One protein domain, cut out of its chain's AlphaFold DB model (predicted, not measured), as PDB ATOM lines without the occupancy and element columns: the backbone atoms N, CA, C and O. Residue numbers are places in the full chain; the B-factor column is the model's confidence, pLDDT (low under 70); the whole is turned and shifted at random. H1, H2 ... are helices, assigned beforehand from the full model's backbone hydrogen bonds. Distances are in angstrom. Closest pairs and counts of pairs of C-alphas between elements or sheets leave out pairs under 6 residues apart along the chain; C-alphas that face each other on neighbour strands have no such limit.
ATOM      1  N   GLN A  20      81.737 125.160 159.405       87.38
ATOM      2  CA  GLN A  20      82.003 124.765 160.784       87.38
ATOM      3  C   GLN A  20      81.288 125.700 161.760       87.38
ATOM      4  O   GLN A  20      80.595 125.222 162.656       87.38
ATOM      5  N   PHE A  21      81.346 127.013 161.530       86.25
ATOM      6  CA  PHE A  21      80.619 128.006 162.312       86.25
ATOM      7  C   PHE A  21      79.120 127.698 162.373       86.25
ATOM      8  O   PHE A  21      78.524 127.728 163.449       86.25
ATOM      9  N   TRP A  22      78.492 127.367 161.239       82.12
ATOM     10  CA  TRP A  22      77.061 127.042 161.213       82.12
ATOM     11  C   TRP A  22      76.741 125.739 161.958       82.12
ATOM     12  O   TRP A  22      75.718 125.661 162.644       82.12
ATOM     13  N   SER A  23      77.628 124.742 161.875       82.75
ATOM     14  CA  SER A  23      77.527 123.501 162.652       82.75
ATOM     15  C   SER A  23      77.609 123.778 164.158       82.75
ATOM     16  O   SER A  23      76.739 123.354 164.927       82.75
ATOM     17  N   ASP A  24      78.592 124.565 164.585       78.00
ATOM     18  CA  ASP A  24      78.804 124.933 165.986       78.00
ATOM     19  C   ASP A  24      77.664 125.823 166.518       78.00
ATOM     20  O   ASP A  24      77.264 125.732 167.680       78.00
ATOM     21  N   LEU A  25      77.085 126.668 165.664       75.81
ATOM     22  CA  LEU A  25      75.924 127.483 166.012       75.81
ATOM     23  C   LEU A  25      74.682 126.613 166.229       75.81
ATOM     24  O   LEU A  25      73.991 126.773 167.234       75.81
ATOM     25  N   SER A  26      74.416 125.674 165.317       74.81
ATOM     26  CA  SER A  26      73.257 124.773 165.400       74.81
ATOM     27  C   SER A  26      73.320 123.808 166.588       74.81
ATOM     28  O   SER A  26      72.284 123.407 167.114       74.81
ATOM     29  N   SER A  27      74.530 123.478 167.043       77.44
ATOM     30  CA  SER A  27      74.779 122.639 168.219       77.44
ATOM     31  C   SER A  27      74.804 123.420 169.538       77.44
ATOM     32  O   SER A  27      74.989 122.819 170.594       77.44
ATOM     33  N   GLY A  28      74.605 124.744 169.506       68.25
ATOM     34  CA  GLY A  28      74.623 125.588 170.703       68.25
ATOM     35  C   GLY A  28      76.019 125.779 171.309       68.25
ATOM     36  O   GLY A  28      76.138 126.178 172.466       68.25
ATOM     37  N   LEU A  29      77.081 125.499 170.548       71.81
ATOM     38  CA  LEU A  29      78.470 125.696 170.974       71.81
ATOM     39  C   LEU A  29      78.921 127.152 170.800       71.81
ATOM     40  O   LEU A  29      79.707 127.651 171.604       71.81
ATOM     41  N   VAL A  30      78.397 127.856 169.789       65.81
ATOM     42  CA  VAL A  30      78.709 129.284 169.545       65.81
ATOM     43  C   VAL A  30      77.984 130.193 170.539       65.81
ATOM     44  O   VAL A  30      78.533 131.184 171.016       65.81
ATOM     45  N   LEU A  31      76.746 129.845 170.879       62.94
ATOM     46  CA  LEU A  31      75.944 130.529 171.885       62.94
ATOM     47  C   LEU A  31      75.526 129.471 172.894       62.94
ATOM     48  O   LEU A  31      74.723 128.619 172.535       62.94
ATOM     49  N   ASN A  32      76.038 129.533 174.129       59.22
ATOM     50  CA  ASN A  32      75.561 128.706 175.246       59.22
ATOM     51  C   ASN A  32      74.058 128.979 175.460       59.22
ATOM     52  O   ASN A  32      73.680 129.834 176.266       59.22
ATOM     53  N   ALA A  33      73.203 128.306 174.690       56.59
ATOM     54  CA  ALA A  33      71.778 128.603 174.571       56.59
ATOM     55  C   ALA A  33      71.057 128.437 175.916       56.59
ATOM     56  O   ALA A  33      70.141 129.194 176.225       56.59
ATOM     57  N   ASP A  34      71.572 127.554 176.774       60.16
ATOM     58  CA  ASP A  34      71.073 127.314 178.130       60.16
ATOM     59  C   ASP A  34      71.266 128.508 179.082       60.16
ATOM     60  O   ASP A  34      70.667 128.558 180.156       60.16
ATOM     61  N   ARG A  35      72.110 129.486 178.722       58.38
ATOM     62  CA  ARG A  35      72.417 130.666 179.553       58.38
ATOM     63  C   ARG A  35      71.960 131.986 178.955       58.38
ATOM     64  O   ARG A  35      72.010 133.007 179.645       58.38
ATOM     65  N   VAL A  36      71.542 131.997 177.692       63.44
ATOM     66  CA  VAL A  36      71.166 133.233 177.012       63.44
ATOM     67  C   VAL A  36      69.664 133.248 176.797       63.44
ATOM     68  O   VAL A  36      69.137 132.692 175.841       63.44
ATOM     69  N   GLU A  37      68.966 133.926 177.704       76.94
ATOM     70  CA  GLU A  37      67.550 134.234 177.535       76.94
ATOM     71  C   GLU A  37      67.356 134.937 176.182       76.94
ATOM     72  O   GLU A  37      67.867 136.040 175.972       76.94
ATOM     73  N   LEU A  38      66.591 134.327 175.271       74.75
ATOM     74  CA  LEU A  38      66.231 134.918 173.972       74.75
ATOM     75  C   LEU A  38      65.674 136.344 174.122       74.75
ATOM     76  O   LEU A  38      65.873 137.195 173.257       74.75
ATOM     77  N   GLN A  39      65.040 136.623 175.263       72.56
ATOM     78  CA  GLN A  39      64.585 137.952 175.646       72.56
ATOM     79  C   GLN A  39      65.737 138.967 175.748       72.56
ATOM     80  O   GLN A  39      65.634 140.057 175.192       72.56
ATOM     81  N   LYS A  40      66.866 138.603 176.370       73.75
ATOM     82  CA  LYS A  40      68.056 139.466 176.470       73.75
ATOM     83  C   LYS A  40      68.670 139.734 175.102       73.75
ATOM     84  O   LYS A  40      69.050 140.869 174.828       73.75
ATOM     85  N   ILE A  41      68.720 138.725 174.229       75.75
ATOM     86  CA  ILE A  41      69.160 138.905 172.838       75.75
ATOM     87  C   ILE A  41      68.232 139.895 172.126       75.75
ATOM     88  O   ILE A  41      68.704 140.874 171.548       75.75
ATOM     89  N   SER A  42      66.915 139.690 172.220       75.12
ATOM     90  CA  SER A  42      65.914 140.590 171.635       75.12
ATOM     91  C   SER A  42      66.087 142.029 172.123       75.12
ATOM     92  O   SER A  42      66.064 142.962 171.323       75.12
ATOM     93  N   ASP A  43      66.322 142.222 173.419       75.31
ATOM     94  CA  ASP A  43      66.490 143.548 174.007       75.31
ATOM     95  C   ASP A  43      67.804 144.218 173.575       75.31
ATOM     96  O   ASP A  43      67.828 145.433 173.361       75.31
ATOM     97  N   ILE A  44      68.879 143.447 173.375       78.62
ATOM     98  CA  ILE A  44      70.131 143.948 172.786       78.62
ATOM     99  C   ILE A  44      69.892 144.391 171.340       78.62
ATOM    100  O   ILE A  44      70.252 145.516 170.991       78.62
ATOM    101  N   TYR A  45      69.230 143.572 170.519       80.44
ATOM    102  CA  TYR A  45      68.916 143.938 169.135       80.44
ATOM    103  C   TYR A  45      68.004 145.161 169.056       80.44
ATOM    104  O   TYR A  45      68.264 146.051 168.255       80.44
ATOM    105  N   LYS A  46      66.985 145.279 169.914       77.44
ATOM    106  CA  LYS A  46      66.130 146.478 169.973       77.44
ATOM    107  C   LYS A  46      66.928 147.731 170.310       77.44
ATOM    108  O   LYS A  46      66.716 148.763 169.682       77.44
ATOM    109  N   LYS A  47      67.852 147.655 171.273       76.44
ATOM    110  CA  LYS A  47      68.734 148.782 171.622       76.44
ATOM    111  C   LYS A  47      69.674 149.135 170.476       76.44
ATOM    112  O   LYS A  47      69.848 150.316 170.186       76.44
ATOM    113  N   LEU A  48      70.242 148.131 169.810       75.88
ATOM    114  CA  LEU A  48      71.090 148.331 168.640       75.88
ATOM    115  C   LEU A  48      70.299 149.011 167.520       75.88
ATOM    116  O   LEU A  48      70.699 150.079 167.068       75.88
ATOM    117  N   PHE A  49      69.143 148.456 167.149       78.69
ATOM    118  CA  PHE A  49      68.266 149.013 166.123       78.69
ATOM    119  C   PHE A  49      67.791 150.419 166.473       78.69
ATOM    120  O   PHE A  49      67.862 151.289 165.621       78.69
ATOM    121  N   ALA A  50      67.409 150.694 167.719       78.81
ATOM    122  CA  ALA A  50      67.059 152.048 168.148       78.81
ATOM    123  C   ALA A  50      68.240 153.030 168.049       78.81
ATOM    124  O   ALA A  50      68.033 154.214 167.801       78.81
ATOM    125  N   THR A  51      69.473 152.548 168.227       71.69
ATOM    126  CA  THR A  51      70.678 153.380 168.110       71.69
ATOM    127  C   THR A  51      71.022 153.675 166.650       71.69
ATOM    128  O   THR A  51      71.410 154.801 166.348       71.69
ATOM    129  N   ILE A  52      70.849 152.699 165.750       71.75
ATOM    130  CA  ILE A  52      71.178 152.838 164.320       71.75
ATOM    131  C   ILE A  52      70.016 153.329 163.451       71.75
ATOM    132  O   ILE A  52      70.249 153.763 162.328       71.75
ATOM    133  N   ALA A  53      68.777 153.301 163.947       74.31
ATOM    134  CA  ALA A  53      67.586 153.802 163.257       74.31
ATOM    135  C   ALA A  53      67.506 155.340 163.255       74.31
ATOM    136  O   ALA A  53      66.428 155.927 163.358       74.31
ATOM    137  N   THR A  54      68.647 156.015 163.133       64.75
ATOM    138  CA  THR A  54      68.675 157.413 162.716       64.75
ATOM    139  C   THR A  54      68.040 157.522 161.339       64.75
ATOM    140  O   THR A  54      68.372 156.759 160.433       64.75
ATOM    141  N   ALA A  55      67.099 158.455 161.189       65.38
ATOM    142  CA  ALA A  55      66.518 158.764 159.896       65.38
ATOM    143  C   ALA A  55      67.621 159.341 158.999       65.38
ATOM    144  O   ALA A  55      67.967 160.511 159.124       65.38
ATOM    145  N   PHE A  56      68.199 158.499 158.144       71.56
ATOM    146  CA  PHE A  56      69.076 158.954 157.075       71.56
ATOM    147  C   PHE A  56      68.232 159.674 156.040       71.56
ATOM    148  O   PHE A  56      67.162 159.193 155.650       71.56
ATOM    149  N   THR A  57      68.713 160.816 155.576       79.19
ATOM    150  CA  THR A  57      68.025 161.552 154.523       79.19
ATOM    151  C   THR A  57      68.245 160.809 153.192       79.19
ATOM    152  O   THR A  57      69.372 160.795 152.695       79.19
ATOM    153  N   PRO A  58      67.212 160.212 152.550       72.56
ATOM    154  CA  PRO A  58      67.389 159.286 151.415       72.56
ATOM    155  C   PRO A  58      68.063 159.905 150.178       72.56
ATOM    156  O   PRO A  58      68.545 159.195 149.299       72.56
ATOM    157  N   HIS A  59      68.086 161.238 150.111       81.69
ATOM    158  CA  HIS A  59      68.658 162.030 149.021       81.69
ATOM    159  C   HIS A  59      69.628 163.109 149.526       81.69
ATOM    160  O   HIS A  59      69.818 164.135 148.873       81.69
ATOM    161  N   ALA A  60      70.224 162.912 150.704       79.00
ATOM    162  CA  ALA A  60      71.252 163.815 151.205       79.00
ATOM    163  C   ALA A  60      72.469 163.849 150.271       79.00
ATOM    164  O   ALA A  60      72.843 162.842 149.670       79.00
ATOM    165  N   SER A  61      73.123 165.010 150.193       90.31
ATOM    166  CA  SER A  61      74.436 165.115 149.554       90.31
ATOM    167  C   SER A  61      75.469 164.266 150.307       90.31
ATOM    168  O   SER A  61      75.314 164.026 151.504       90.31
ATOM    169  N   SER A  62      76.557 163.862 149.640       86.44
ATOM    170  CA  SER A  62      77.639 163.068 150.261       86.44
ATOM    171  C   SER A  62      78.131 163.680 151.577       86.44
ATOM    172  O   SER A  62      78.330 162.982 152.563       86.44
ATOM    173  N   ARG A  63      78.242 165.015 151.628       87.94
ATOM    174  CA  ARG A  63      78.647 165.749 152.832       87.94
ATOM    175  C   ARG A  63      77.653 165.588 153.989       87.94
ATOM    176  O   ARG A  63      78.073 165.516 155.139       87.94
ATOM    177  N   VAL A  64      76.353 165.559 153.698       82.19
ATOM    178  CA  VAL A  64      75.304 165.363 154.711       82.19
ATOM    179  C   VAL A  64      75.285 163.908 155.177       82.19
ATOM    180  O   VAL A  64      75.243 163.674 156.378       82.19
ATOM    181  N   GLN A  65      75.437 162.943 154.269       83.94
ATOM    182  CA  GLN A  65      75.543 161.525 154.635       83.94
ATOM    183  C   GLN A  65      76.769 161.254 155.520       83.94
ATOM    184  O   GLN A  65      76.663 160.577 156.539       83.94
ATOM    185  N   GLU A  66      77.928 161.832 155.194       87.00
ATOM    186  CA  GLU A  66      79.119 161.738 156.044       87.00
ATOM    187  C   GLU A  66      78.897 162.344 157.433       87.00
ATOM    188  O   GLU A  66      79.391 161.805 158.424       87.00
ATOM    189  N   ALA A  67      78.172 163.462 157.521       86.38
ATOM    190  CA  ALA A  67      77.832 164.073 158.800       86.38
ATOM    191  C   ALA A  67      76.892 163.171 159.620       86.38
ATOM    192  O   ALA A  67      77.167 162.940 160.799       86.38
ATOM    193  N   GLU A  68      75.859 162.597 158.991       84.81
ATOM    194  CA  GLU A  68      74.935 161.632 159.609       84.81
ATOM    195  C   GLU A  68      75.692 160.384 160.120       84.81
ATOM    196  O   GLU A  68      75.483 159.942 161.253       84.81
ATOM    197  N   ILE A  69      76.652 159.860 159.346       86.31
ATOM    198  CA  ILE A  69      77.500 158.721 159.746       86.31
ATOM    199  C   ILE A  69      78.411 159.086 160.927       86.31
ATOM    200  O   ILE A  69      78.499 158.329 161.897       86.31
ATOM    201  N   ARG A  70      79.084 160.245 160.891       87.75
ATOM    202  CA  ARG A  70      79.934 160.702 162.010       87.75
ATOM    203  C   ARG A  70      79.121 160.886 163.287       87.75
ATOM    204  O   ARG A  70      79.597 160.557 164.375       87.75
ATOM    205  N   GLU A  71      77.896 161.389 163.173       85.88
ATOM    206  CA  GLU A  71      76.995 161.515 164.314       85.88
ATOM    207  C   GLU A  71      76.619 160.145 164.892       85.88
ATOM    208  O   GLU A  71      76.686 159.957 166.111       85.88
ATOM    209  N   LEU A  72      76.301 159.168 164.038       83.38
ATOM    210  CA  LEU A  72      76.008 157.800 164.464       83.38
ATOM    211  C   LEU A  72      77.192 157.173 165.216       83.38
ATOM    212  O   LEU A  72      77.012 156.635 166.313       83.38
ATOM    213  N   ILE A  73      78.410 157.302 164.684       84.88
ATOM    214  CA  ILE A  73      79.642 156.823 165.331       84.88
ATOM    215  C   ILE A  73      79.800 157.454 166.725       84.88
ATOM    216  O   ILE A  73      80.017 156.756 167.719       84.88
ATOM    217  N   ASN A  74      79.608 158.770 166.836       84.25
ATOM    218  CA  ASN A  74      79.688 159.478 168.114       84.25
ATOM    219  C   ASN A  74      78.627 159.010 169.122       84.25
ATOM    220  O   ASN A  74      78.916 158.905 170.319       84.25
ATOM    221  N   ARG A  75      77.404 158.706 168.671       81.75
ATOM    222  CA  ARG A  75      76.345 158.144 169.529       81.75
ATOM    223  C   ARG A  75      76.732 156.766 170.064       81.75
ATOM    224  O   ARG A  75      76.529 156.518 171.253       81.75
ATOM    225  N   MET A  76      77.351 155.919 169.241       81.31
ATOM    226  CA  MET A  76      77.827 154.591 169.650       81.31
ATOM    227  C   MET A  76      78.894 154.686 170.752       81.31
ATOM    228  O   MET A  76      78.757 154.042 171.795       81.31
ATOM    229  N   TYR A  77      79.890 155.565 170.606       82.62
ATOM    230  CA  TYR A  77      80.906 155.786 171.650       82.62
ATOM    231  C   TYR A  77      80.319 156.356 172.956       82.62
ATOM    232  O   TYR A  77      80.706 155.962 174.063       82.62
ATOM    233  N   ARG A  78      79.332 157.259 172.857       81.06
ATOM    234  CA  ARG A  78      78.617 157.808 174.025       81.06
ATOM    235  C   ARG A  78      77.746 156.765 174.732       81.06
ATOM    236  O   ARG A  78      77.568 156.846 175.946       81.06
ATOM    237  N   ALA A  79      77.186 155.805 174.001       75.44
ATOM    238  CA  ALA A  79      76.407 154.715 174.583       75.44
ATOM    239  C   ALA A  79      77.301 153.730 175.358       75.44
ATOM    240  O   ALA A  79      76.942 153.317 176.461       75.44
ATOM    241  N   GLN A  80      78.493 153.422 174.836       74.31
ATOM    242  CA  GLN A  80      79.458 152.527 175.488       74.31
ATOM    243  C   GLN A  80      79.999 153.107 176.804       74.31
ATOM    244  O   GLN A  80      80.034 152.422 177.826       74.31
ATOM    245  N   SER A  81      80.342 154.396 176.818       70.19
ATOM    246  CA  SER A  81      80.882 155.075 178.008       70.19
ATOM    247  C   SER A  81      79.889 155.159 179.179       70.19
ATOM    248  O   SER A  81      80.301 155.145 180.339       70.19
ATOM    249  N   LYS A  82      78.576 155.178 178.913       62.84
ATOM    250  CA  LYS A  82      77.536 155.192 179.960       62.84
ATOM    251  C   LYS A  82      77.297 153.824 180.605       62.84
ATOM    252  O   LYS A  82      76.835 153.769 181.742       62.84
ATOM    253  N   SER A  83      77.640 152.729 179.924       59.09
ATOM    254  CA  SER A  83      77.413 151.374 180.439       59.09
ATOM    255  C   SER A  83      78.310 151.017 181.633       59.09
ATOM    256  O   SER A  83      77.958 150.134 182.411       59.09
TER     257      SER A  83
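Overview. This is residues 20 to 83 of the 144 residues of the protein "Hypothetical protein" of Pyrodinium bahamense (UniProt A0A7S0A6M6). This is an open, drawn-out chain of three helices: the end of H2 meets the middle of H3 in a loose helical hairpin, and the short helix H1 sits by itself at the far end of a long link. H2 and H3 meet over a small area, residues 51 to 52 against residues 72 to 76, and the stretch from 34 to 47 stands free. The printed part has 64 residues with three named helices in the order H1, H2, H3 and no named strand, and its class is all helix. The whole is extended, with a radius of gyration of the C-alphas of 17.0 A, and its C-alphas span 46 by 29 by 17 A.

Arrangement. Begin at H1, residues 20 to 26, which touches no helix. It is apart from H2, residues 38 to 52, and apart from H3, residues 62 to 83. Go on to Ile 52 in H2 and look across to Leu 72 in H3: their C-alphas, the closest of the two helices, are 6.9 A apart. H2 and H3 touch there, with 4 pairs of C-alphas within 8 A, H2 with residues 51 to 52 alone and H3 with residues 72 to 76 alone. Their lines stand at a steep tilt of 41 degrees, they run opposite ways, and they form a helical hairpin. Their centres are 17.7 A apart. On the backbone, each O i to N i+4 pair of H1 and H2 is within hydrogen-bond range, and in H3 16 of 18 are.

Along the chain. Find C-alpha 20 at (82.003, 124.765, 160.784), where H1 begins; it runs to Ser 26, 9.9 A from first to last C-alpha. Next find C-alpha 38 at (66.231, 134.918, 173.972), from which H2 runs 20.9 A to C-alpha 52. H3, the longest helix with 22 residues, starts at Ser 62 and runs 32.4 A to C-alpha 83 at (77.413, 151.374, 180.439).

Size, cuts and confidence. Look for the two C-alphas farthest apart, those of Asp 34 and Ser 61, at 47.5 A; the first and last printed C-alphas, of Gln 20 and Ser 83, are 33.4 A apart. The printed part has no cut. The link from H1 to H2 is long, with 11 residues, and the link from H2 to H3 is short, with 9. The mean pLDDT of the printed part is 76.3, and it is under 70 at residue 28, residues 30 to 36, residues 54 to 55 and residues 82 to 83.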